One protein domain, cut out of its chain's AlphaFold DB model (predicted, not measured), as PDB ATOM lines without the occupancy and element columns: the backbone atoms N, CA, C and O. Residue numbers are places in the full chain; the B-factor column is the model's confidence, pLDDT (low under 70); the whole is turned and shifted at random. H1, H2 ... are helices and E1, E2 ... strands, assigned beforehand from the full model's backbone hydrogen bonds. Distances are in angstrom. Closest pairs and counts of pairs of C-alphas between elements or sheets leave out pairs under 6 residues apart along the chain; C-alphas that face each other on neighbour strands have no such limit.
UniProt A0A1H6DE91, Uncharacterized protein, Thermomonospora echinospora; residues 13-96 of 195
ATOM      1  N   TRP A  13      29.181  30.139   8.925       90.56
ATOM      2  CA  TRP A  13      30.335  30.524   9.720       90.56
ATOM      3  C   TRP A  13      30.889  31.849   9.224       90.56
ATOM      4  O   TRP A  13      30.616  32.298   8.108       90.56
ATOM      5  N   TRP A  14      31.673  32.484  10.086       91.12
ATOM      6  CA  TRP A  14      32.249  33.791   9.828       91.12
ATOM      7  C   TRP A  14      33.743  33.665   9.573       91.12
ATOM      8  O   TRP A  14      34.453  32.985  10.315       91.12
ATOM      9  N   LEU A  15      34.220  34.346   8.535       87.81
ATOM     10  CA  LEU A  15      35.636  34.458   8.210       87.81
ATOM     11  C   LEU A  15      36.069  35.922   8.256       87.81
ATOM     12  O   LEU A  15      35.351  36.833   7.834       87.81
ATOM     13  N   HIS A  16      37.289  36.138   8.742       81.94
ATOM     14  CA  HIS A  16      37.999  37.399   8.574       81.94
ATOM     15  C   HIS A  16      38.976  37.251   7.414       81.94
ATOM     16  O   HIS A  16      39.793  36.333   7.399       81.94
ATOM     17  N   VAL A  17      38.878  38.148   6.436       83.19
ATOM     18  CA  VAL A  17      39.809  38.217   5.306       83.19
ATOM     19  C   VAL A  17      40.574  39.531   5.447       83.19
ATOM     20  O   VAL A  17      40.013  40.587   5.138       83.19
ATOM     21  N   PRO A  18      41.839  39.516   5.909       80.94
ATOM     22  CA  PRO A  18      42.588  40.736   6.217       80.94
ATOM     23  C   PRO A  18      42.636  41.736   5.057       80.94
ATOM     24  O   PRO A  18      42.533  42.948   5.260       80.94
ATOM     25  N   ARG A  19      42.713  41.228   3.820       82.69
ATOM     26  CA  ARG A  19      42.760  42.049   2.606       82.69
ATOM     27  C   ARG A  19      41.466  42.812   2.324       82.69
ATOM     28  O   ARG A  19      41.525  43.807   1.607       82.69
ATOM     29  N   LEU A  20      40.330  42.448   2.929       76.94
ATOM     30  CA  LEU A  20      39.068  43.186   2.800       76.94
ATOM     31  C   LEU A  20      38.990  44.441   3.681       76.94
ATOM     32  O   LEU A  20      38.130  45.273   3.409       76.94
ATOM     33  N   SER A  21      39.931  44.652   4.615       78.62
ATOM     34  CA  SER A  21      39.863  45.588   5.758       78.62
ATOM     35  C   SER A  21      39.048  45.049   6.938       78.62
ATOM     36  O   SER A  21      38.035  44.383   6.765       78.62
ATOM     37  N   ASN A  22      39.451  45.437   8.153       74.69
ATOM     38  CA  ASN A  22      38.767  45.122   9.416       74.69
ATOM     39  C   ASN A  22      37.326  45.647   9.498       74.69
ATOM     40  O   ASN A  22      36.586  45.270  10.399       74.69
ATOM     41  N   ALA A  23      36.927  46.525   8.578       74.50
ATOM     42  CA  ALA A  23      35.556  47.007   8.489       74.50
ATOM     43  C   ALA A  23      34.580  45.962   7.914       74.50
ATOM     44  O   ALA A  23      33.369  46.143   8.049       74.50
ATOM     45  N   PHE A  24      35.086  44.911   7.261       83.31
ATOM     46  CA  PHE A  24      34.273  43.907   6.584       83.31
ATOM     47  C   PHE A  24      34.349  42.545   7.274       83.31
ATOM     48  O   PHE A  24      35.387  42.146   7.800       83.31
ATOM     49  N   GLN A  25      33.232  41.827   7.239       87.56
ATOM     50  CA  GLN A  25      33.106  40.455   7.721       87.56
ATOM     51  C   GLN A  25      32.580  39.583   6.586       87.56
ATOM     52  O   GLN A  25      31.789  40.043   5.767       87.56
ATOM     53  N   LEU A  26      33.017  38.332   6.517       93.00
ATOM     54  CA  LEU A  26      32.551  37.394   5.505       93.00
ATOM     55  C   LEU A  26      31.679  36.338   6.173       93.00
ATOM     56  O   LEU A  26      32.126  35.688   7.113       93.00
ATOM     57  N   GLN A  27      30.456  36.166   5.682       93.50
ATOM     58  CA  GLN A  27      29.588  35.059   6.072       93.50
ATOM     59  C   GLN A  27      29.616  34.000   4.972       93.50
ATOM     60  O   GLN A  27      29.301  34.298   3.818       93.50
ATOM     61  N   CYS A  28      29.960  32.775   5.342       91.31
ATOM     62  CA  CYS A  28      29.944  31.598   4.481       91.31
ATOM     63  C   CYS A  28      28.790  30.671   4.876       91.31
ATOM     64  O   CYS A  28      28.334  30.714   6.018       91.31
ATOM     65  N   PHE A  29      28.331  29.839   3.943       89.25
ATOM     66  CA  PHE A  29      27.238  28.876   4.135       89.25
ATOM     67  C   PHE A  29      27.728  27.443   3.897       89.25
ATOM     68  O   PHE A  29      28.735  27.262   3.220       89.25
ATOM     69  N   ALA A  30      27.021  26.444   4.435       82.69
ATOM     70  CA  ALA A  30      27.371  25.012   4.435       82.69
ATOM     71  C   ALA A  30      27.933  24.441   3.118       82.69
ATOM     72  O   ALA A  30      28.840  23.612   3.148       82.69
ATOM     73  N   ASP A  31      27.422  24.874   1.968       85.06
ATOM     74  CA  ASP A  31      27.843  24.401   0.642       85.06
ATOM     75  C   ASP A  31      29.016  25.195   0.032       85.06
ATOM     76  O   ASP A  31      29.518  24.856  -1.048       85.06
ATOM     77  N   ASP A  32      29.429  26.267   0.712       84.81
ATOM     78  CA  ASP A  32      30.347  27.310   0.255       84.81
ATOM     79  C   ASP A  32      30.048  27.762  -1.185       84.81
ATOM     80  O   ASP A  32      30.945  28.090  -1.957       84.81
ATOM     81  N   ALA A  33      28.775  27.724  -1.594       88.19
ATOM     82  CA  ALA A  33      28.362  28.172  -2.917       88.19
ATOM     83  C   ALA A  33      28.215  29.693  -2.955       88.19
ATOM     84  O   ALA A  33      28.401  30.311  -4.000       88.19
ATOM     85  N   VAL A  34      27.911  30.306  -1.810       90.06
ATOM     86  CA  VAL A  34      27.753  31.750  -1.663       90.06
ATOM     87  C   VAL A  34      28.564  32.227  -0.469       90.06
ATOM     88  O   VAL A  34      28.539  31.616   0.600       90.06
ATOM     89  N   ARG A  35      29.238  33.367  -0.618       93.75
ATOM     90  CA  ARG A  35      29.827  34.093   0.511       93.75
ATOM     91  C   ARG A  35      29.323  35.524   0.511       93.75
ATOM     92  O   ARG A  35      29.434  36.224  -0.491       93.75
ATOM     93  N   ARG A  36      28.749  35.970   1.624       93.94
ATOM     94  CA  ARG A  36      28.197  37.322   1.771       93.94
ATOM     95  C   ARG A  36      29.221  38.234   2.413       93.94
ATOM     96  O   ARG A  36      29.728  37.943   3.493       93.94
ATOM     97  N   LEU A  37      29.483  39.354   1.757       92.62
ATOM     98  CA  LEU A  37      30.331  40.412   2.270       92.62
ATOM     99  C   LEU A  37      29.491  41.344   3.138       92.62
ATOM    100  O   LEU A  37      28.572  41.998   2.646       92.62
ATOM    101  N   TRP A  38      29.826  41.422   4.417       88.75
ATOM    102  CA  TRP A  38      29.170  42.275   5.395       88.75
ATOM    103  C   TRP A  38      30.015  43.503   5.707       88.75
ATOM    104  O   TRP A  38      31.231  43.412   5.847       88.75
ATOM    105  N   TRP A  39      29.365  44.651   5.876       82.19
ATOM    106  CA  TRP A  39      29.959  45.855   6.451       82.19
ATOM    107  C   TRP A  39      29.087  46.310   7.621       82.19
ATOM    108  O   TRP A  39      28.010  46.883   7.436       82.19
ATOM    109  N   GLY A  40      29.545  46.031   8.845       75.38
ATOM    110  CA  GLY A  40      28.712  46.115  10.046       75.38
ATOM    111  C   GLY A  40      27.547  45.130   9.997       75.38
ATOM    112  O   GLY A  40      27.755  43.946   9.784       75.38
ATOM    113  N   ASN A  41      26.318  45.613  10.176       72.06
ATOM    114  CA  ASN A  41      25.116  44.778  10.253       72.06
ATOM    115  C   ASN A  41      24.423  44.547   8.900       72.06
ATOM    116  O   ASN A  41      23.224  44.274   8.873       72.06
ATOM    117  N   GLN A  42      25.127  44.709   7.777       71.50
ATOM    118  CA  GLN A  42      24.515  44.611   6.454       71.50
ATOM    119  C   GLN A  42      25.376  43.889   5.441       71.50
ATOM    120  O   GLN A  42      26.580  44.124   5.376       71.50
ATOM    121  N   VAL A  43      24.712  43.123   4.579       84.06
ATOM    122  CA  VAL A  43      25.298  42.591   3.351       84.06
ATOM    123  C   VAL A  43      25.462  43.735   2.353       84.06
ATOM    124  O   VAL A  43      24.503  44.436   2.028       84.06
ATOM    125  N   VAL A  44      26.684  43.931   1.878       81.50
ATOM    126  CA  VAL A  44      27.064  44.989   0.927       81.50
ATOM    127  C   VAL A  44      27.531  44.444  -0.419       81.50
ATOM    128  O   VAL A  44      27.669  45.193  -1.382       81.50
ATOM    129  N   GLY A  45      27.708  43.133  -0.496       90.06
ATOM    130  CA  GLY A  45      28.008  42.388  -1.704       90.06
ATOM    131  C   GLY A  45      28.016  40.901  -1.397       90.06
ATOM    132  O   GLY A  45      27.840  40.483  -0.248       90.06
ATOM    133  N   ALA A  46      28.233  40.092  -2.416       92.88
ATOM    134  CA  ALA A  46      28.442  38.667  -2.253       92.88
ATOM    135  C   ALA A  46      29.353  38.147  -3.358       92.88
ATOM    136  O   ALA A  46      29.628  38.835  -4.338       92.88
ATOM    137  N   ILE A  47      29.799  36.913  -3.199       93.25
ATOM    138  CA  ILE A  47      30.338  36.122  -4.291       93.25
ATOM    139  C   ILE A  47      29.559  34.823  -4.384       93.25
ATOM    140  O   ILE A  47      29.115  34.286  -3.367       93.25
ATOM    141  N   GLU A  48      29.387  34.335  -5.603       92.88
ATOM    142  CA  GLU A  48      28.675  33.093  -5.891       92.88
ATOM    143  C   GLU A  48      29.540  32.212  -6.784       92.88
ATOM    144  O   GLU A  48      30.062  32.668  -7.805       92.88
ATOM    145  N   ARG A  49      29.702  30.948  -6.398       92.00
ATOM    146  CA  ARG A  49      30.454  29.956  -7.161       92.00
ATOM    147  C   ARG A  49      29.682  29.589  -8.425       92.00
ATOM    148  O   ARG A  49      28.489  29.299  -8.388       92.00
ATOM    149  N   HIS A  50      30.362  29.577  -9.565       88.06
ATOM    150  CA  HIS A  50      29.754  29.233 -10.838       88.06
ATOM    151  C   HIS A  50      29.333  27.747 -10.832       88.06
ATOM    152  O   HIS A  50      30.177  26.877 -10.642       88.06
ATOM    153  N   PRO A  51      28.071  27.410 -11.168       80.75
ATOM    154  CA  PRO A  51      27.555  26.040 -11.048       80.75
ATOM    155  C   PRO A  51      28.227  25.019 -11.983       80.75
ATOM    156  O   PRO A  51      28.410  23.869 -11.608       80.75
ATOM    157  N   VAL A  52      28.595  25.427 -13.206       78.94
ATOM    158  CA  VAL A  52      29.202  24.542 -14.228       78.94
ATOM    159  C   VAL A  52      30.728  24.689 -14.363       78.94
ATOM    160  O   VAL A  52      31.409  23.721 -14.674       78.94
ATOM    161  N   ALA A  53      31.287  25.879 -14.125       73.50
ATOM    162  CA  ALA A  53      32.710  26.177 -14.300       73.50
ATOM    163  C   ALA A  53      33.569  25.900 -13.045       73.50
ATOM    164  O   ALA A  53      34.708  26.364 -12.977       73.50
ATOM    165  N   GLY A  54      33.043  25.155 -12.065       72.38
ATOM    166  CA  GLY A  54      33.787  24.704 -10.885       72.38
ATOM    167  C   GLY A  54      34.182  25.830  -9.922       72.38
ATOM    168  O   GLY A  54      33.349  26.663  -9.575       72.38
ATOM    169  N   GLU A  55      35.453  25.844  -9.487       81.12
ATOM    170  CA  GLU A  55      36.061  26.753  -8.483       81.12
ATOM    171  C   GLU A  55      36.107  28.243  -8.875       81.12
ATOM    172  O   GLU A  55      36.887  29.023  -8.333       81.12
ATOM    173  N   ARG A  56      35.281  28.663  -9.829       89.12
ATOM    174  CA  ARG A  56      35.213  30.039 -10.307       89.12
ATOM    175  C   ARG A  56      34.056  30.780  -9.671       89.12
ATOM    176  O   ARG A  56      33.033  30.184  -9.354       89.12
ATOM    177  N   TRP A  57      34.199  32.087  -9.540       91.62
ATOM    178  CA  TRP A  57      33.304  32.913  -8.744       91.62
ATOM    179  C   TRP A  57      32.812  34.114  -9.536       91.62
ATOM    180  O   TRP A  57      33.555  34.712 -10.311       91.62
ATOM    181  N   PHE A  58      31.560  34.488  -9.308       89.06
ATOM    182  CA  PHE A  58      31.014  35.778  -9.696       89.06
ATOM    183  C   PHE A  58      31.077  36.730  -8.516       89.06
ATOM    184  O   PHE A  58      30.820  36.327  -7.385       89.06
ATOM    185  N   SER A  59      31.341  38.000  -8.801       89.62
ATOM    186  CA  SER A  59      31.136  39.075  -7.838       89.62
ATOM    187  C   SER A  59      29.735  39.656  -7.997       89.62
ATOM    188  O   SER A  59      29.291  39.956  -9.110       89.62
ATOM    189  N   LEU A  60      29.027  39.777  -6.881       86.62
ATOM    190  CA  LEU A  60      27.667  40.279  -6.798       86.62
ATOM    191  C   LEU A  60      27.642  41.562  -5.966       86.62
ATOM    192  O   LEU A  60      28.232  41.643  -4.885       86.62
ATOM    193  N   GLY A  61      26.892  42.550  -6.441       81.12
ATOM    194  CA  GLY A  61      26.526  43.706  -5.640       81.12
ATOM    195  C   GLY A  61      25.595  43.312  -4.496       81.12
ATOM    196  O   GLY A  61      25.075  42.196  -4.423       81.12
ATOM    197  N   ARG A  62      25.339  44.259  -3.592       78.62
ATOM    198  CA  ARG A  62      24.357  44.105  -2.503       78.62
ATOM    199  C   ARG A  62      22.982  43.610  -2.971       78.62
ATOM    200  O   ARG A  62      22.280  42.934  -2.230       78.62
ATOM    201  N   ASP A  63      22.581  44.004  -4.170       68.69
ATOM    202  CA  ASP A  63      21.307  43.668  -4.808       68.69
ATOM    203  C   ASP A  63      21.282  42.247  -5.403       68.69
ATOM    204  O   ASP A  63      20.307  41.865  -6.048       68.69
ATOM    205  N   GLY A  64      22.345  41.460  -5.195       76.06
ATOM    206  CA  GLY A  64      22.490  40.110  -5.739       76.06
ATOM    207  C   GLY A  64      22.784  40.100  -7.236       76.06
ATOM    208  O   GLY A  64      22.722  39.052  -7.875       76.06
ATOM    209  N   LEU A  65      23.076  41.259  -7.827       74.75
ATOM    210  CA  LEU A  65      23.304  41.378  -9.256       74.75
ATOM    211  C   LEU A  65      24.787  41.265  -9.568       74.75
ATOM    212  O   LEU A  65      25.618  41.836  -8.869       74.75
ATOM    213  N   ARG A  66      25.113  40.560 -10.655       80.12
ATOM    214  CA  ARG A  66      26.496  40.449 -11.124       80.12
ATOM    215  C   ARG A  66      27.069  41.828 -11.413       80.12
ATOM    216  O   ARG A  66      26.480  42.594 -12.179       80.12
ATOM    217  N   LEU A  67      28.213  42.108 -10.803       75.38
ATOM    218  CA  LEU A  67      28.985  43.304 -11.087       75.38
ATOM    219  C   LEU A  67      29.655  43.172 -12.452       75.38
ATOM    220  O   LEU A  67      29.988  42.067 -12.889       75.38
ATOM    221  N   ILE A  68      29.827  44.304 -13.134       72.06
ATOM    222  CA  ILE A  68      30.582  44.344 -14.386       72.06
ATOM    223  C   ILE A  68      32.039  44.042 -14.025       72.06
ATOM    224  O   ILE A  68      32.577  44.747 -13.177       72.06
ATOM    225  N   PRO A  69      32.656  43.004 -14.604       65.88
ATOM    226  CA  PRO A  69      34.030  42.648 -14.280       65.88
ATOM    227  C   PRO A  69      35.009  43.779 -14.610       65.88
ATOM    228  O   PRO A  69      34.796  44.536 -15.561       65.88
ATOM    229  N   GLU A  70      36.088  43.867 -13.831       64.94
ATOM    230  CA  GLU A  70      37.202  44.770 -14.124       64.94
ATOM    231  C   GLU A  70      37.858  44.408 -15.477       64.94
ATOM    232  O   GLU A  70      37.750  43.263 -15.926       64.94
ATOM    233  N   PRO A  71      38.502  45.367 -16.174       55.91
ATOM    234  CA  PRO A  71      39.003  45.176 -17.542       55.91
ATOM    235  C   PRO A  71      40.017  44.034 -17.720       55.91
ATOM    236  O   PRO A  71      40.253  43.590 -18.841       55.91
ATOM    237  N   ASP A  72      40.643  43.598 -16.632       61.12
ATOM    238  CA  ASP A  72      41.664  42.555 -16.535       61.12
ATOM    239  C   ASP A  72      41.108  41.177 -16.121       61.12
ATOM    240  O   ASP A  72      41.850  40.196 -16.066       61.12
ATOM    241  N   VAL A  73      39.800  41.072 -15.877       62.69
ATOM    242  CA  VAL A  73      39.107  39.808 -15.599       62.69
ATOM    243  C   VAL A  73      38.696  39.145 -16.913       62.69
ATOM    244  O   VAL A  73      38.463  39.808 -17.927       62.69
ATOM    245  N   GLU A  74      38.594  37.810 -16.918       64.25
ATOM    246  CA  GLU A  74      38.120  37.082 -18.093       64.25
ATOM    247  C   GLU A  74      36.797  37.672 -18.633       64.25
ATOM    248  O   GLU A  74      35.928  38.059 -17.846       64.25
ATOM    249  N   PRO A  75      36.569  37.684 -19.964       61.28
ATOM    250  CA  PRO A  75      35.393  38.318 -20.583       61.28
ATOM    251  C   PRO A  75      34.029  37.810 -20.081       61.28
ATOM    252  O   PRO A  75      32.999  38.440 -20.308       61.28
ATOM    253  N   ASN A  76      34.009  36.649 -19.425       69.31
ATOM    254  CA  ASN A  76      32.832  36.024 -18.820       69.31
ATOM    255  C   ASN A  76      32.520  36.541 -17.396       69.31
ATOM    256  O   ASN A  76      31.512  36.136 -16.814       69.31
ATOM    257  N   GLY A  77      33.362  37.420 -16.843       74.19
ATOM    258  CA  GLY A  77      33.236  37.994 -15.506       74.19
ATOM    259  C   GLY A  77      33.479  37.016 -14.362       74.19
ATOM    260  O   GLY A  77      32.923  37.195 -13.277       74.19
ATOM    261  N   LEU A  78      34.272  35.972 -14.620       86.12
ATOM    262  CA  LEU A  78      34.625  34.959 -13.638       86.12
ATOM    263  C   LEU A  78      35.993  35.200 -13.021       86.12
ATOM    264  O   LEU A  78      36.998  35.348 -13.710       86.12
ATOM    265  N   TYR A  79      36.020  35.115 -11.700       87.81
ATOM    266  CA  TYR A  79      37.231  35.131 -10.901       87.81
ATOM    267  C   TYR A  79      37.643  33.693 -10.601       87.81
ATOM    268  O   TYR A  79      36.836  32.901 -10.117       87.81
ATOM    269  N   ALA A  80      38.900  33.352 -10.876       87.19
ATOM    270  CA  ALA A  80      39.465  32.069 -10.459       87.19
ATOM    271  C   ALA A  80      39.698  32.002  -8.939       87.19
ATOM    272  O   ALA A  80      39.727  30.918  -8.372       87.19
ATOM    273  N   ASP A  81      39.844  33.158  -8.288       88.56
ATOM    274  CA  ASP A  81      40.073  33.289  -6.850       88.56
ATOM    275  C   ASP A  81      38.854  33.949  -6.172       88.56
ATOM    276  O   ASP A  81      38.472  35.064  -6.557       88.56
ATOM    277  N   PRO A  82      38.233  33.311  -5.159       90.44
ATOM    278  CA  PRO A  82      37.145  33.924  -4.400       90.44
ATOM    279  C   PRO A  82      37.550  35.226  -3.702       90.44
ATOM    280  O   PRO A  82      36.711  36.110  -3.525       90.44
ATOM    281  N   GLU A  83      38.811  35.377  -3.292       90.75
ATOM    282  CA  GLU A  83      39.267  36.603  -2.640       90.75
ATOM    283  C   GLU A  83      39.277  37.782  -3.617       90.75
ATOM    284  O   GLU A  83      38.783  38.859  -3.280       90.75
ATOM    285  N   ALA A  84      39.747  37.574  -4.849       89.19
ATOM    286  CA  ALA A  84      39.673  38.575  -5.912       89.19
ATOM    287  C   ALA A  84      38.220  39.002  -6.203       89.19
ATOM    288  O   ALA A  84      37.934  40.198  -6.299       89.19
ATOM    289  N   ALA A  85      37.279  38.051  -6.249       90.12
ATOM    290  CA  ALA A  85      35.857  38.365  -6.411       90.12
ATOM    291  C   ALA A  85      35.309  39.214  -5.245       90.12
ATOM    292  O   ALA A  85      34.548  40.161  -5.465       90.12
ATOM    293  N   LEU A  86      35.716  38.910  -4.006       91.69
ATOM    294  CA  LEU A  86      35.314  39.661  -2.811       91.69
ATOM    295  C   LEU A  86      35.912  41.069  -2.774       91.69
ATOM    296  O   LEU A  86      35.226  42.009  -2.366       91.69
ATOM    297  N   LEU A  87      37.167  41.226  -3.198       88.69
ATOM    298  CA  LEU A  87      37.811  42.531  -3.333       88.69
ATOM    299  C   LEU A  87      37.058  43.398  -4.341       88.69
ATOM    300  O   LEU A  87      36.733  44.537  -4.017       88.69
ATOM    301  N   HIS A  88      36.663  42.830  -5.481       85.94
ATOM    302  CA  HIS A  88      35.837  43.544  -6.449       85.94
ATOM    303  C   HIS A  88      34.464  43.935  -5.870       85.94
ATOM    304  O   HIS A  88      34.040  45.081  -6.009       85.94
ATOM    305  N   ALA A  89      33.788  43.035  -5.138       87.50
ATOM    306  CA  ALA A  89      32.510  43.357  -4.484       87.50
ATOM    307  C   ALA A  89      32.652  44.517  -3.480       87.50
ATOM    308  O   ALA A  89      31.817  45.423  -3.419       87.50
ATOM    309  N   ARG A  90      33.736  44.506  -2.698       87.69
ATOM    310  CA  ARG A  90      34.083  45.569  -1.750       87.69
ATOM    311  C   ARG A  90      34.353  46.890  -2.461       87.69
ATOM    312  O   ARG A  90      33.879  47.930  -2.005       87.69
ATOM    313  N   ASP A  91      35.152  46.863  -3.518       83.62
ATOM    314  CA  ASP A  91      35.581  48.074  -4.210       83.62
ATOM    315  C   ASP A  91      34.429  48.698  -4.984       83.62
ATOM    316  O   ASP A  91      34.243  49.906  -4.883       83.62
ATOM    317  N   ALA A  92      33.545  47.897  -5.576       78.38
ATOM    318  CA  ALA A  92      32.276  48.381  -6.108       78.38
ATOM    319  C   ALA A  92      31.388  49.019  -5.026       78.38
ATOM    320  O   ALA A  92      30.813  50.083  -5.245       78.38
ATOM    321  N   TRP A  93      31.313  48.433  -3.822       79.88
ATOM    322  CA  TRP A  93      30.589  49.051  -2.704       79.88
ATOM    323  C   TRP A  93      31.201  50.388  -2.260       79.88
ATOM    324  O   TRP A  93      30.473  51.298  -1.856       79.88
ATOM    325  N   ARG A  94      32.532  50.517  -2.305       75.94
ATOM    326  CA  ARG A  94      33.252  51.759  -1.974       75.94
ATOM    327  C   ARG A  94      33.142  52.812  -3.070       75.94
ATOM    328  O   ARG A  94      33.041  53.988  -2.747       75.94
ATOM    329  N   ALA A  95      33.151  52.383  -4.325       68.56
ATOM    330  CA  ALA A  95      33.031  53.221  -5.509       68.56
ATOM    331  C   ALA A  95      31.578  53.600  -5.828       68.56
ATOM    332  O   ALA A  95      31.335  54.242  -6.848       68.56
ATOM    333  N   ARG A  96      30.609  53.209  -4.983       69.06
ATOM    334  CA  ARG A  96      29.209  53.597  -5.163       69.06
ATOM    335  C   ARG A  96      29.104  55.119  -5.229       69.06
ATOM    336  O   ARG A  96      29.548  55.820  -4.318       69.06
TER     337      ARG A  96
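Overview. This is residues 13 to 96 of the 195 residues of an uncharacterized protein of Thermomonospora echinospora (UniProt A0A1H6DE91). A twisted sheet of five antiparallel strands forms a wall, and one helix, H1, packs on one face of it, over the part made by E3, E4 and E5, while E1 and E2 make the other end of the sheet. A long loop, residues 62 to 81, leads from E5 to the helix past the E5 edge of the sheet. The printed part has 84 residues with five named strands and then one named helix along the chain, and the sheet's order is E1 E2 E3 E4 E5. The class is mixed, helices and strands, with 40 residues in named elements, under half of those printed. The whole is compact, with a radius of gyration of the C-alphas of 11.7 A and spans of 32 by 30 by 23 A.

Along the chain. The longest strand by residues is E4, residues 43 to 49, 17.2 A from first to last C-alpha. Its neighbours in the sheet are E3, residues 34 to 39, 16.4 A from first to last C-alpha, and E5, residues 57 to 61, 13.1 A. E2, residues 24 to 29, is 16.8 A long, and E1, residues 13 to 15, is 6.8 A long, with C-alpha 13 at (30.335, 30.524, 9.720). H1, residues 82 to 94, is 18.4 A long, from C-alpha 82 at (37.145, 33.924, -4.400) to C-alpha 94 at (33.252, 51.759, -1.974).

Arrangement. The strands form a meander, each the antiparallel neighbour of the one before, and each successive pair is a hairpin. E1 and E5 are the edge strands. Within hydrogen-bond range across the neighbour strands are N 15 and O 26 of E1 and E2, at 2.9 A, N 36 and O 27 of E3 and E2, at 2.8 A, N 47 and O 35 of E4 and E3, at 2.8 A, and N 60 and O 46 of E5 and E4, at 2.8 A. The sheet is only just strongly twisted, its C-alphas lying up to 4.3 A off the best plane. H1 is on the sheet at a height over the sheet of 6.9 A, two layers with the helix on one face. It lies over E4, on which 7 of its C-alphas fall, and only just not over E5, with 2. On the local plane its line and that of E4 stand at 29 degrees, only just along the strands. The closest C-alphas of H1 and E5 are those of Ala 85 and Ser 59, 5.0 A apart; those of H1 and E4 are Ala 89 and Gly 45, 5.4 A apart. E1 and E5 are apart. In H1 every O i to N i+4 pair is within hydrogen-bond range.

Size, cuts and confidence. The C-alphas of Asn 41 and Pro 75, the two farthest apart, are 33.1 A apart. The printed part has no cut. The link from E5 to H1, 20 residues, is long. The mean pLDDT of the printed part is 81.9, and it is under 70 at residue 63, residues 69 to 76 and residues 95 to 96.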